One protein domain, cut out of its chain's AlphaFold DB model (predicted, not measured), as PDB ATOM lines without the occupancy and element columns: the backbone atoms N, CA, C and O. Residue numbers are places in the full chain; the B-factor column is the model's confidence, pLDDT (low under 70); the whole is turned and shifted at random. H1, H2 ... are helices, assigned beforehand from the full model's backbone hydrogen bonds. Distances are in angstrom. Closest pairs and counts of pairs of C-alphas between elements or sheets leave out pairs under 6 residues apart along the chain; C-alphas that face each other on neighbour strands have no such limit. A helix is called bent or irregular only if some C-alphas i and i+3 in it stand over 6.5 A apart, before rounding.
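Overview. This is residues 4 to 35 and 63 to 127 of the 316 residues of an uncharacterized protein of Arthrobacter rhombi (UniProt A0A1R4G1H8). What does one see first? A long helical hairpin of H3 and H4, two helices side by side running opposite ways, makes the core, with H1 packed slantwise on H3 at one side and short H5 folded back at the end of H4. H2 turns off from the last part of H1, away from the hairpin. What are the counts and the size? The printed part has 97 residues with five named helices, H1 to H5 in order, and no named strand; the class is all helix. It is compact and flat, with a radius of gyration of the C-alphas of 14.0 A and spans of 39 by 38 by 20 A.

Along the chain. Where are the longest helices? H3 takes residues 63 to 86, 35.4 A from first to last C-alpha, beginning at (214.425, 231.332, 178.429). H4 takes residues 89 to 112, 35.7 A, and is irregular: C-alphas 90 and 93 are 7.1 A apart. Where are the others? H1 takes residues 4 to 23, 28.8 A, from C-alpha 4 at (228.775, 231.771, 205.798). H2 takes residues 27 to 35, 12.2 A, and H5 residues 116 to 121, 9.0 A, ending with C-alpha 121 at (209.652, 237.648, 188.719).

Arrangement. How do H3, H4 and H1 stand? H3 and H4 form a hairpin and touch at a shallow tilt of 20 degrees, opposite ways, with the closest C-alphas, of Ala 77 and Gly 99, 4.1 A apart. H1 touches H3, with residues 66 to 76 of H3 alone, at a steep tilt of 39 degrees, opposite ways; the closest C-alphas, of Ile 12 and Ser 76, are 7.1 A apart. H1 and H4 are near each other, and H1, H3 and H4 are an up and down bundle, each running against the one before it. Where do H2 and H5 lie? Residues 17 to 21 of H1 alone touch H2 at a steep tilt of 60 degrees, with the closest C-alphas, of Asp 21 and Ala 28, 5.8 A apart. H4 and H5 form a hairpin at a shallow tilt of 30 degrees; residues 107 to 111 of H4 alone touch H5, and the closest C-alphas, of Ala 110 and Glu 119, are 5.2 A apart. H2 is apart from H3, H4 and H5. How are the backbones? Every O i to N i+4 pair is within hydrogen-bond range in H1 and H2, against 19 of 20 in H3, 18 of 20 in H4 and 1 of 2 in H5.

Size, cuts and confidence. How far does it reach? The two C-alphas farthest apart, of Asp 88 and Pro 114, are 40.8 A apart. Is there a cut? Residues 36 to 62 are not printed, and C-alphas 35 and 63 are 30.3 A apart across the cut; the links printed whole, H1 to H2, H3 to H4 and H4 to H5, are tight. Where is confidence low? The mean pLDDT of the printed part is 74.8, and residues 4 to 7, 9, 18 to 35, 63 to 64 and 113 to 119 are under 70.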
ATOM      1  N   ALA A   4     229.935 231.377 206.596       59.69
ATOM      2  CA  ALA A   4     228.775 231.771 205.798       59.69
ATOM      3  C   ALA A   4     229.089 232.876 204.772       59.69
ATOM      4  O   ALA A   4     228.516 232.889 203.688       59.69
ATOM      5  N   SER A   5     230.016 233.785 205.089       62.47
ATOM      6  CA  SER A   5     230.420 234.866 204.177       62.47
ATOM      7  C   SER A   5     231.304 234.337 203.047       62.47
ATOM      8  O   SER A   5     231.162 234.760 201.904       62.47
ATOM      9  N   ALA A   6     232.181 233.375 203.345       67.12
ATOM     10  CA  ALA A   6     233.027 232.735 202.340       67.12
ATOM     11  C   ALA A   6     232.202 231.907 201.338       67.12
ATOM     12  O   ALA A   6     232.410 232.020 200.131       67.12
ATOM     13  N   ALA A   7     231.220 231.141 201.828       69.38
ATOM     14  CA  ALA A   7     230.312 230.371 200.978       69.38
ATOM     15  C   ALA A   7     229.457 231.267 200.062       69.38
ATOM     16  O   ALA A   7     229.239 230.936 198.895       69.38
ATOM     17  N   GLU A   8     229.006 232.422 200.559       70.31
ATOM     18  CA  GLU A   8     228.227 233.368 199.755       70.31
ATOM     19  C   GLU A   8     229.089 234.051 198.681       70.31
ATOM     20  O   GLU A   8     228.649 234.208 197.545       70.31
ATOM     21  N   LEU A   9     230.351 234.377 198.982       67.94
ATOM     22  CA  LEU A   9     231.293 234.906 197.988       67.94
ATOM     23  C   LEU A   9     231.609 233.887 196.882       67.94
ATOM     24  O   LEU A   9     231.672 234.249 195.705       67.94
ATOM     25  N   GLU A  10     231.764 232.607 197.229       72.94
ATOM     26  CA  GLU A  10     231.953 231.530 196.248       72.94
ATOM     27  C   GLU A  10     230.713 231.356 195.356       72.94
ATOM     28  O   GLU A  10     230.823 231.224 194.127       72.94
ATOM     29  N   ARG A  11     229.518 231.448 195.954       75.69
ATOM     30  CA  ARG A  11     228.245 231.462 195.229       75.69
ATOM     31  C   ARG A  11     228.164 232.647 194.265       75.69
ATOM     32  O   ARG A  11     227.854 232.441 193.091       75.69
ATOM     33  N   ILE A  12     228.495 233.856 194.724       72.12
ATOM     34  CA  ILE A  12     228.525 235.082 193.912       72.12
ATOM     35  C   ILE A  12     229.489 234.936 192.732       72.12
ATOM     36  O   ILE A  12     229.112 235.205 191.593       72.12
ATOM     37  N   SER A  13     230.711 234.453 192.973       73.00
ATOM     38  CA  SER A  13     231.702 234.199 191.917       73.00
ATOM     39  C   SER A  13     231.162 233.236 190.853       73.00
ATOM     40  O   SER A  13     231.289 233.485 189.654       73.00
ATOM     41  N   THR A  14     230.528 232.143 191.279       74.25
ATOM     42  CA  THR A  14     229.954 231.139 190.368       74.25
ATOM     43  C   THR A  14     228.833 231.728 189.511       74.25
ATOM     44  O   THR A  14     228.729 231.464 188.312       74.25
ATOM     45  N   LEU A  15     228.002 232.563 190.124       71.38
ATOM     46  CA  LEU A  15     226.873 233.217 189.486       71.38
ATOM     47  C   LEU A  15     227.307 234.305 188.490       71.38
ATOM     48  O   LEU A  15     226.760 234.376 187.388       71.38
ATOM     49  N   LEU A  16     228.352 235.075 188.810       72.25
ATOM     50  CA  LEU A  16     228.967 236.023 187.877       72.25
ATOM     51  C   LEU A  16     229.553 235.317 186.646       72.25
ATOM     52  O   LEU A  16     229.355 235.788 185.526       72.25
ATOM     53  N   ARG A  17     230.200 234.154 186.809       72.75
ATOM     54  CA  ARG A  17     230.683 233.361 185.659       72.75
ATOM     55  C   ARG A  17     229.540 232.898 184.763       72.75
ATOM     56  O   ARG A  17     229.601 233.089 183.552       72.75
ATOM     57  N   ARG A  18     228.462 232.375 185.356       66.69
ATOM     58  CA  ARG A  18     227.251 231.988 184.612       66.69
ATOM     59  C   ARG A  18     226.640 233.160 183.846       66.69
ATOM     60  O   ARG A  18     226.201 232.979 182.716       66.69
ATOM     61  N   HIS A  19     226.620 234.353 184.438       63.91
ATOM     62  CA  HIS A  19     226.154 235.565 183.767       63.91
ATOM     63  C   HIS A  19     227.005 235.902 182.531       63.91
ATOM     64  O   HIS A  19     226.453 236.106 181.448       63.91
ATOM     65  N   VAL A  20     228.335 235.901 182.672       69.25
ATOM     66  CA  VAL A  20     229.271 236.155 181.562       69.25
ATOM     67  C   VAL A  20     229.103 235.123 180.444       69.25
ATOM     68  O   VAL A  20     229.044 235.500 179.275       69.25
ATOM     69  N   ASP A  21     228.953 233.842 180.778       65.62
ATOM     70  CA  ASP A  21     228.729 232.788 179.782       65.62
ATOM     71  C   ASP A  21     227.383 232.917 179.055       65.62
ATOM     72  O   ASP A  21     227.292 232.599 177.869       65.62
ATOM     73  N   LEU A  22     226.335 233.401 179.729       60.28
ATOM     74  CA  LEU A  22     225.025 233.620 179.109       60.28
ATOM     75  C   LEU A  22     225.008 234.828 178.163       60.28
ATOM     76  O   LEU A  22     224.321 234.783 177.143       60.28
ATOM     77  N   LEU A  23     225.750 235.895 178.480       58.25
ATOM     78  CA  LEU A  23     225.872 237.068 177.605       58.25
ATOM     79  C   LEU A  23     226.886 236.865 176.472       58.25
ATOM     80  O   LEU A  23     226.721 237.417 175.384       58.25
ATOM     81  N   THR A  24     227.919 236.062 176.715       56.88
ATOM     82  CA  THR A  24     229.012 235.777 175.780       56.88
ATOM     83  C   THR A  24     229.398 234.299 175.866       56.88
ATOM     84  O   THR A  24     230.312 233.944 176.617       56.88
ATOM     85  N   PRO A  25     228.731 233.418 175.095       54.84
ATOM     86  CA  PRO A  25     228.993 231.983 175.140       54.84
ATOM     87  C   PRO A  25     230.473 231.662 174.892       54.84
ATOM     88  O   PRO A  25     230.998 231.929 173.812       54.84
ATOM     89  N   GLY A  26     231.140 231.077 175.892       46.78
ATOM     90  CA  GLY A  26     232.537 230.631 175.809       46.78
ATOM     91  C   GLY A  26     233.590 231.628 176.306       46.78
ATOM     92  O   GLY A  26     234.773 231.289 176.286       46.78
ATOM     93  N   LEU A  27     233.206 232.821 176.779       50.00
ATOM     94  CA  LEU A  27     234.165 233.802 177.300       50.00
ATOM     95  C   LEU A  27     234.694 233.425 178.692       50.00
ATOM     96  O   LEU A  27     235.895 233.560 178.918       50.00
ATOM     97  N   ALA A  28     233.866 232.894 179.605       52.84
ATOM     98  CA  ALA A  28     234.370 232.472 180.916       52.84
ATOM     99  C   ALA A  28     235.302 231.259 180.785       52.84
ATOM    100  O   ALA A  28     236.332 231.202 181.452       52.84
ATOM    101  N   ALA A  29     235.010 230.358 179.840       54.34
ATOM    102  CA  ALA A  29     235.914 229.274 179.466       54.34
ATOM    103  C   ALA A  29     237.255 229.803 178.925       54.34
ATOM    104  O   ALA A  29     238.297 229.266 179.283       54.34
ATOM    105  N   HIS A  30     237.253 230.875 178.124       48.34
ATOM    106  CA  HIS A  30     238.475 231.515 177.621       48.34
ATOM    107  C   HIS A  30     239.292 232.193 178.733       48.34
ATOM    108  O   HIS A  30     240.511 232.046 178.757       48.34
ATOM    109  N   VAL A  31     238.640 232.877 179.679       57.44
ATOM    110  CA  VAL A  31     239.304 233.528 180.823       57.44
ATOM    111  C   VAL A  31     239.858 232.493 181.802       57.44
ATOM    112  O   VAL A  31     240.986 232.634 182.264       57.44
ATOM    113  N   GLU A  32     239.134 231.405 182.086       54.62
ATOM    114  CA  GLU A  32     239.666 230.290 182.882       54.62
ATOM    115  C   GLU A  32     240.825 229.590 182.164       54.62
ATOM    116  O   GLU A  32     241.780 229.166 182.818       54.62
ATOM    117  N   GLN A  33     240.796 229.523 180.830       50.50
ATOM    118  CA  GLN A  33     241.907 229.014 180.034       50.50
ATOM    119  C   GLN A  33     243.110 229.963 180.069       50.50
ATOM    120  O   GLN A  33     244.226 229.475 180.177       50.50
ATOM    121  N   GLU A  34     242.920 231.284 180.067       48.31
ATOM    122  CA  GLU A  34     243.995 232.280 180.199       48.31
ATOM    123  C   GLU A  34     244.571 232.355 181.620       48.31
ATOM    124  O   GLU A  34     245.787 232.455 181.782       48.31
ATOM    125  N   VAL A  35     243.744 232.239 182.661       55.47
ATOM    126  CA  VAL A  35     244.185 232.184 184.066       55.47
ATOM    127  C   VAL A  35     244.896 230.859 184.350       55.47
ATOM    128  O   VAL A  35     245.963 230.848 184.964       55.47
ATOM    129  N   SER A  63     215.230 230.281 177.783       56.38
ATOM    130  CA  SER A  63     214.425 231.332 178.429       56.38
ATOM    131  C   SER A  63     214.192 231.074 179.924       56.38
ATOM    132  O   SER A  63     214.073 232.031 180.692       56.38
ATOM    133  N   SER A  64     214.131 229.805 180.348       66.00
ATOM    134  CA  SER A  64     213.985 229.442 181.764       66.00
ATOM    135  C   SER A  64     215.289 229.665 182.531       66.00
ATOM    136  O   SER A  64     215.259 230.263 183.600       66.00
ATOM    137  N   ALA A  65     216.426 229.261 181.955       71.50
ATOM    138  CA  ALA A  65     217.745 229.426 182.569       71.50
ATOM    139  C   ALA A  65     218.147 230.906 182.720       71.50
ATOM    140  O   ALA A  65     218.659 231.301 183.762       71.50
ATOM    141  N   VAL A  66     217.857 231.748 181.719       72.50
ATOM    142  CA  VAL A  66     218.106 233.201 181.801       72.50
ATOM    143  C   VAL A  66     217.268 233.846 182.904       72.50
ATOM    144  O   VAL A  66     217.776 234.672 183.660       72.50
ATOM    145  N   THR A  67     215.997 233.448 183.033       77.81
ATOM    146  CA  THR A  67     215.118 233.967 184.093       77.81
ATOM    147  C   THR A  67     215.610 233.543 185.478       77.81
ATOM    148  O   THR A  67     215.593 234.351 186.399       77.81
ATOM    149  N   GLU A  68     216.061 232.298 185.632       82.00
ATOM    150  CA  GLU A  68     216.602 231.778 186.891       82.00
ATOM    151  C   GLU A  68     217.872 232.528 187.309       82.00
ATOM    152  O   GLU A  68     217.924 233.057 188.415       82.00
ATOM    153  N   VAL A  69     218.837 232.705 186.398       81.62
ATOM    154  CA  VAL A  69     220.060 233.477 186.681       81.62
ATOM    155  C   VAL A  69     219.749 234.942 186.993       81.62
ATOM    156  O   VAL A  69     220.370 235.521 187.882       81.62
ATOM    157  N   ALA A  70     218.770 235.553 186.318       84.12
ATOM    158  CA  ALA A  70     218.345 236.917 186.623       84.12
ATOM    159  C   ALA A  70     217.740 237.036 188.035       84.12
ATOM    160  O   ALA A  70     218.018 238.004 188.742       84.12
ATOM    161  N   VAL A  71     216.947 236.050 188.467       86.56
ATOM    162  CA  VAL A  71     216.403 235.997 189.834       86.56
ATOM    163  C   VAL A  71     217.522 235.809 190.857       86.56
ATOM    164  O   VAL A  71     217.581 236.572 191.817       86.56
ATOM    165  N   GLU A  72     218.447 234.874 190.630       85.81
ATOM    166  CA  GLU A  72     219.563 234.640 191.551       85.81
ATOM    167  C   GLU A  72     220.496 235.865 191.662       85.81
ATOM    168  O   GLU A  72     220.921 236.211 192.764       85.81
ATOM    169  N   LEU A  73     220.775 236.568 190.553       86.69
ATOM    170  CA  LEU A  73     221.520 237.840 190.552       86.69
ATOM    171  C   LEU A  73     220.798 238.915 191.362       86.69
ATOM    172  O   LEU A  73     221.419 239.657 192.116       86.69
ATOM    173  N   ALA A  74     219.481 239.003 191.210       88.94
ATOM    174  CA  ALA A  74     218.676 239.986 191.911       88.94
ATOM    175  C   ALA A  74     218.571 239.702 193.421       88.94
ATOM    176  O   ALA A  74     218.545 240.652 194.206       88.94
ATOM    177  N   ASP A  75     218.540 238.432 193.832       88.31
ATOM    178  CA  ASP A  75     218.615 238.025 195.241       88.31
ATOM    179  C   ASP A  75     220.004 238.292 195.833       88.31
ATOM    180  O   ASP A  75     220.113 238.829 196.938       88.31
ATOM    181  N   SER A  76     221.064 237.992 195.082       87.88
ATOM    182  CA  SER A  76     222.439 238.275 195.497       87.88
ATOM    183  C   SER A  76     222.688 239.777 195.661       87.88
ATOM    184  O   SER A  76     223.203 240.219 196.688       87.88
ATOM    185  N   ALA A  77     222.191 240.585 194.724       89.56
ATOM    186  CA  ALA A  77     222.204 242.036 194.831       89.56
ATOM    187  C   ALA A  77     221.470 242.532 196.087       89.56
ATOM    188  O   ALA A  77     221.982 243.383 196.813       89.56
ATOM    189  N   ASN A  78     220.285 241.985 196.382       89.81
ATOM    190  CA  ASN A  78     219.536 242.321 197.594       89.81
ATOM    191  C   ASN A  78     220.329 242.004 198.868       89.81
ATOM    192  O   ASN A  78     220.311 242.793 199.816       89.81
ATOM    193  N   TRP A  79     221.026 240.866 198.890       88.75
ATOM    194  CA  TRP A  79     221.903 240.504 199.997       88.75
ATOM    195  C   TRP A  79     223.062 241.497 200.131       88.75
ATOM    196  O   TRP A  79     223.243 242.052 201.211       88.75
ATOM    197  N   LEU A  80     223.776 241.807 199.043       89.00
ATOM    198  CA  LEU A  80     224.895 242.759 199.041       89.00
ATOM    199  C   LEU A  80     224.484 244.154 199.521       89.00
ATOM    200  O   LEU A  80     225.146 244.722 200.385       89.00
ATOM    201  N   LEU A  81     223.363 244.685 199.025       89.44
ATOM    202  CA  LEU A  81     222.847 245.999 199.422       89.44
ATOM    203  C   LEU A  81     222.415 246.026 200.898       89.44
ATOM    204  O   LEU A  81     222.668 246.998 201.611       89.44
ATOM    205  N   SER A  82     221.801 244.943 201.381       88.06
ATOM    206  CA  SER A  82     221.449 244.784 202.798       88.06
ATOM    207  C   SER A  82     222.695 244.694 203.682       88.06
ATOM    208  O   SER A  82     222.756 245.339 204.731       88.06
ATOM    209  N   THR A  83     223.718 243.954 203.249       86.94
ATOM    210  CA  THR A  83     224.998 243.829 203.955       86.94
ATOM    211  C   THR A  83     225.749 245.161 203.971       86.94
ATOM    212  O   THR A  83     226.205 245.563 205.036       86.94
ATOM    213  N   ALA A  84     225.775 245.912 202.864       86.88
ATOM    214  CA  ALA A  84     226.381 247.246 202.793       86.88
ATOM    215  C   ALA A  84     225.796 248.207 203.842       86.88
ATOM    216  O   ALA A  84     226.522 248.989 204.450       86.88
ATOM    217  N   SER A  85     224.494 248.116 204.137       85.50
ATOM    218  CA  SER A  85     223.879 248.951 205.181       85.50
ATOM    219  C   SER A  85     224.425 248.672 206.592       85.50
ATOM    220  O   SER A  85     224.392 249.556 207.447       85.50
ATOM    221  N   LYS A  86     224.958 247.472 206.844       85.38
ATOM    222  CA  LYS A  86     225.422 247.009 208.165       85.38
ATOM    223  C   LYS A  86     226.937 246.823 208.256       85.38
ATOM    224  O   LYS A  86     227.421 246.525 209.340       85.38
ATOM    225  N   ALA A  87     227.646 246.940 207.137       81.94
ATOM    226  CA  ALA A  87     229.083 246.728 207.051       81.94
ATOM    227  C   ALA A  87     229.877 247.872 207.696       81.94
ATOM    228  O   ALA A  87     229.361 248.979 207.883       81.94
ATOM    229  N   ASP A  88     231.145 247.612 207.991       78.94
ATOM    230  CA  ASP A  88     232.100 248.654 208.361       78.94
ATOM    231  C   ASP A  88     232.385 249.556 207.145       78.94
ATOM    232  O   ASP A  88     232.286 249.111 205.997       78.94
ATOM    233  N   SER A  89     232.717 250.830 207.382       70.56
ATOM    234  CA  SER A  89     232.845 251.882 206.351       70.56
ATOM    235  C   SER A  89     233.708 251.474 205.148       70.56
ATOM    236  O   SER A  89     233.341 251.760 204.006       70.56
ATOM    237  N   GLY A  90     234.798 250.734 205.385       70.00
ATOM    238  CA  GLY A  90     235.727 250.268 204.348       70.00
ATOM    239  C   GLY A  90     235.122 249.324 203.300       70.00
ATOM    240  O   GLY A  90     235.552 249.345 202.148       70.00
ATOM    241  N   ASP A  91     234.088 248.551 203.651       82.31
ATOM    242  CA  ASP A  91     233.485 247.553 202.753       82.31
ATOM    243  C   ASP A  91     232.211 248.063 202.056       82.31
ATOM    244  O   ASP A  91     231.765 247.492 201.055       82.31
ATOM    245  N   VAL A  92     231.620 249.157 202.551       85.94
ATOM    246  CA  VAL A  92     230.336 249.692 202.065       85.94
ATOM    247  C   VAL A  92     230.393 250.016 200.574       85.94
ATOM    248  O   VAL A  92     229.502 249.604 199.835       85.94
ATOM    249  N   ALA A  93     231.435 250.715 200.110       86.12
ATOM    250  CA  ALA A  93     231.546 251.123 198.708       86.12
ATOM    251  C   ALA A  93     231.641 249.920 197.756       86.12
ATOM    252  O   ALA A  93     231.010 249.917 196.694       86.12
ATOM    253  N   ALA A  94     232.396 248.888 198.143       85.44
ATOM    254  CA  ALA A  94     232.565 247.673 197.352       85.44
ATOM    255  C   ALA A  94     231.266 246.857 197.294       85.44
ATOM    256  O   ALA A  94     230.819 246.485 196.207       85.44
ATOM    257  N   LEU A  95     230.621 246.635 198.445       88.62
ATOM    258  CA  LEU A  95     229.357 245.900 198.538       88.62
ATOM    259  C   LEU A  95     228.219 246.621 197.805       88.62
ATOM    260  O   LEU A  95     227.443 245.989 197.089       88.62
ATOM    261  N   LEU A  96     228.137 247.946 197.946       90.00
ATOM    262  CA  LEU A  96     227.147 248.777 197.265       90.00
ATOM    263  C   LEU A  96     227.362 248.769 195.749       90.00
ATOM    264  O   LEU A  96     226.407 248.547 195.007       90.00
ATOM    265  N   GLY A  97     228.605 248.951 195.288       87.88
ATOM    266  CA  GLY A  97     228.948 248.884 193.865       87.88
ATOM    267  C   GLY A  97     228.580 247.534 193.249       87.88
ATOM    268  O   GLY A  97     227.817 247.484 192.286       87.88
ATOM    269  N   ALA A  98     229.028 246.438 193.867       87.56
ATOM    270  CA  ALA A  98     228.729 245.086 193.401       87.56
ATOM    271  C   ALA A  98     227.219 244.782 193.408       87.56
ATOM    272  O   ALA A  98     226.698 244.200 192.457       87.56
ATOM    273  N   GLY A  99     226.496 245.201 194.452       90.06
ATOM    274  CA  GLY A  99     225.050 245.010 194.547       90.06
ATOM    275  C   GLY A  99     224.282 245.751 193.451       90.06
ATOM    276  O   GLY A  99     223.376 245.183 192.838       90.06
ATOM    277  N   ILE A 100     224.664 246.996 193.151       90.44
ATOM    278  CA  ILE A 100     224.061 247.780 192.066       90.44
ATOM    279  C   ILE A 100     224.341 247.131 190.709       90.44
ATOM    280  O   ILE A 100     223.406 246.917 189.939       90.44
ATOM    281  N   GLU A 101     225.592 246.766 190.423       89.25
ATOM    282  CA  GLU A 101     225.969 246.133 189.153       89.25
ATOM    283  C   GLU A 101     225.210 244.822 188.918       89.25
ATOM    284  O   GLU A 101     224.609 244.635 187.857       89.25
ATOM    285  N   GLN A 102     225.147 243.942 189.923       89.31
ATOM    286  CA  GLN A 102     224.394 242.689 189.830       89.31
ATOM    287  C   GLN A 102     222.899 242.924 189.611       89.31
ATOM    288  O   GLN A 102     222.252 242.191 188.857       89.31
ATOM    289  N   ARG A 103     222.333 243.966 190.228       91.25
ATOM    290  CA  ARG A 103     220.923 244.309 190.050       91.25
ATOM    291  C   ARG A 103     220.630 244.819 188.641       91.25
ATOM    292  O   ARG A 103     219.635 244.405 188.045       91.25
ATOM    293  N   LEU A 104     221.485 245.683 188.098       88.81
ATOM    294  CA  LEU A 104     221.361 246.175 186.723       88.81
ATOM    295  C   LEU A 104     221.555 245.034 185.711       88.81
ATOM    296  O   LEU A 104     220.799 244.933 184.742       88.81
ATOM    297  N   ALA A 105     222.486 244.115 185.978       85.75
ATOM    298  CA  ALA A 105     222.693 242.902 185.190       85.75
ATOM    299  C   ALA A 105     221.462 241.976 185.207       85.75
ATOM    300  O   ALA A 105     221.044 241.480 184.157       85.75
ATOM    301  N   ALA A 106     220.824 241.793 186.369       87.69
ATOM    302  CA  ALA A 106     219.566 241.056 186.488       87.69
ATOM    303  C   ALA A 106     218.438 241.700 185.667       87.69
ATOM    304  O   ALA A 106     217.726 241.006 184.940       87.69
ATOM    305  N   GLN A 107     218.297 243.031 185.736       87.00
ATOM    306  CA  GLN A 107     217.331 243.777 184.921       87.00
ATOM    307  C   GLN A 107     217.626 243.644 183.422       87.00
ATOM    308  O   GLN A 107     216.707 243.501 182.619       87.00
ATOM    309  N   GLN A 108     218.901 243.682 183.025       85.25
ATOM    310  CA  GLN A 108     219.301 243.485 181.635       85.25
ATOM    311  C   GLN A 108     218.913 242.094 181.137       85.25
ATOM    312  O   GLN A 108     218.260 241.997 180.103       85.25
ATOM    313  N   LEU A 109     219.254 241.037 181.882       80.81
ATOM    314  CA  LEU A 109     218.908 239.662 181.524       80.81
ATOM    315  C   LEU A 109     217.395 239.448 181.452       80.81
ATOM    316  O   LEU A 109     216.912 238.887 180.470       80.81
ATOM    317  N   ALA A 110     216.637 239.935 182.436       81.38
ATOM    318  CA  ALA A 110     215.181 239.826 182.424       81.38
ATOM    319  C   ALA A 110     214.571 240.498 181.180       81.38
ATOM    320  O   ALA A 110     213.723 239.896 180.519       81.38
ATOM    321  N   GLY A 111     215.079 241.675 180.798       75.12
ATOM    322  CA  GLY A 111     214.648 242.401 179.601       75.12
ATOM    323  C   GLY A 111     215.028 241.737 178.267       75.12
ATOM    324  O   GLY A 111     214.438 242.062 177.242       75.12
ATOM    325  N   THR A 112     215.980 240.791 178.246       73.81
ATOM    326  CA  THR A 112     216.287 240.002 177.030       73.81
ATOM    327  C   THR A 112     215.272 238.895 176.752       73.81
ATOM    328  O   THR A 112     215.245 238.341 175.652       73.81
ATOM    329  N   THR A 113     214.420 238.563 177.726       66.19
ATOM    330  CA  THR A 113     213.373 237.561 177.540       66.19
ATOM    331  C   THR A 113     212.073 238.233 177.083       66.19
ATOM    332  O   THR A 113     211.625 239.187 177.713       66.19
ATOM    333  N   PRO A 114     211.406 237.744 176.021       50.00
ATOM    334  CA  PRO A 114     210.214 238.384 175.446       50.00
ATOM    335  C   PRO A 114     208.946 238.279 176.318       50.00
ATOM    336  O   PRO A 114     207.841 238.512 175.835       50.00
ATOM    337  N   SER A 115     209.071 237.898 177.593       57.03
ATOM    338  CA  SER A 115     207.948 237.801 178.518       57.03
ATOM    339  C   SER A 115     208.056 238.878 179.590       57.03
ATOM    340  O   SER A 115     208.911 238.780 180.467       57.03
ATOM    341  N   ASP A 116     207.085 239.797 179.632       57.31
ATOM    342  CA  ASP A 116     206.851 240.729 180.754       57.31
ATOM    343  C   ASP A 116     206.799 240.027 182.130       57.31
ATOM    344  O   ASP A 116     206.835 240.662 183.184       57.31
ATOM    345  N   SER A 117     206.654 238.699 182.141       58.88
ATOM    346  CA  SER A 117     206.677 237.880 183.348       58.88
ATOM    347  C   SER A 117     208.068 237.748 183.970       58.88
ATOM    348  O   SER A 117     208.132 237.484 185.164       58.88
ATOM    349  N   ALA A 118     209.167 237.892 183.221       65.56
ATOM    350  CA  ALA A 118     210.519 237.721 183.762       65.56
ATOM    351  C   ALA A 118     210.951 238.911 184.629       65.56
ATOM    352  O   ALA A 118     211.399 238.709 185.753       65.56
ATOM    353  N   GLU A 119     210.710 240.146 184.180       69.44
ATOM    354  CA  GLU A 119     210.945 241.340 185.006       69.44
ATOM    355  C   GLU A 119     210.062 241.341 186.262       69.44
ATOM    356  O   GLU A 119     210.528 241.653 187.355       69.44
ATOM    357  N   LYS A 120     208.801 240.898 186.142       77.25
ATOM    358  CA  LYS A 120     207.877 240.755 187.286       77.25
ATOM    359  C   LYS A 120     208.289 239.670 188.281       77.25
ATOM    360  O   LYS A 120     207.818 239.695 189.417       77.25
ATOM    361  N   LYS A 121     209.108 238.705 187.857       80.62
ATOM    362  CA  LYS A 121     209.652 237.648 188.719       80.62
ATOM    363  C   LYS A 121     210.890 238.097 189.483       80.62
ATOM    364  O   LYS A 121     211.250 237.413 190.437       80.62
ATOM    365  N   LEU A 122     211.521 239.213 189.102       83.44
ATOM    366  CA  LEU A 122     212.661 239.712 189.853       83.44
ATOM    367  C   LEU A 122     212.220 240.053 191.285       83.44
ATOM    368  O   LEU A 122     211.222 240.762 191.473       83.44
ATOM    369  N   PRO A 123     212.952 239.578 192.305       84.50
ATOM    370  CA  PRO A 123     212.669 239.909 193.691       84.50
ATOM    371  C   PRO A 123     212.681 241.430 193.858       84.50
ATOM    372  O   PRO A 123     213.483 242.142 193.241       84.50
ATOM    373  N   LYS A 124     211.766 241.961 194.673       83.94
ATOM    374  CA  LYS A 124     211.722 243.403 194.938       83.94
ATOM    375  C   LYS A 124     213.005 243.833 195.637       83.94
ATOM    376  O   LYS A 124     213.543 243.092 196.458       83.94
ATOM    377  N   LEU A 125     213.471 245.029 195.304       81.44
ATOM    378  CA  LEU A 125     214.598 245.629 195.994       81.44
ATOM    379  C   LEU A 125     214.170 245.950 197.431       81.44
ATOM    380  O   LEU A 125     213.159 246.619 197.636       81.44
ATOM    381  N   GLY A 126     214.905 245.443 198.418       74.62
ATOM    382  CA  GLY A 126     214.584 245.605 199.841       74.62
ATOM    383  C   GLY A 126     214.963 246.967 200.433       74.62
ATOM    384  O   GLY A 126     215.104 247.066 201.651       74.62
ATOM    385  N   LEU A 127     215.184 247.989 199.600       78.81
ATOM    386  CA  LEU A 127     215.591 249.315 200.064       78.81
ATOM    387  C   LEU A 127     214.404 250.067 200.691       78.81
ATOM    388  O   LEU A 127     213.269 249.933 200.220       78.81
TER     389      LEU A 127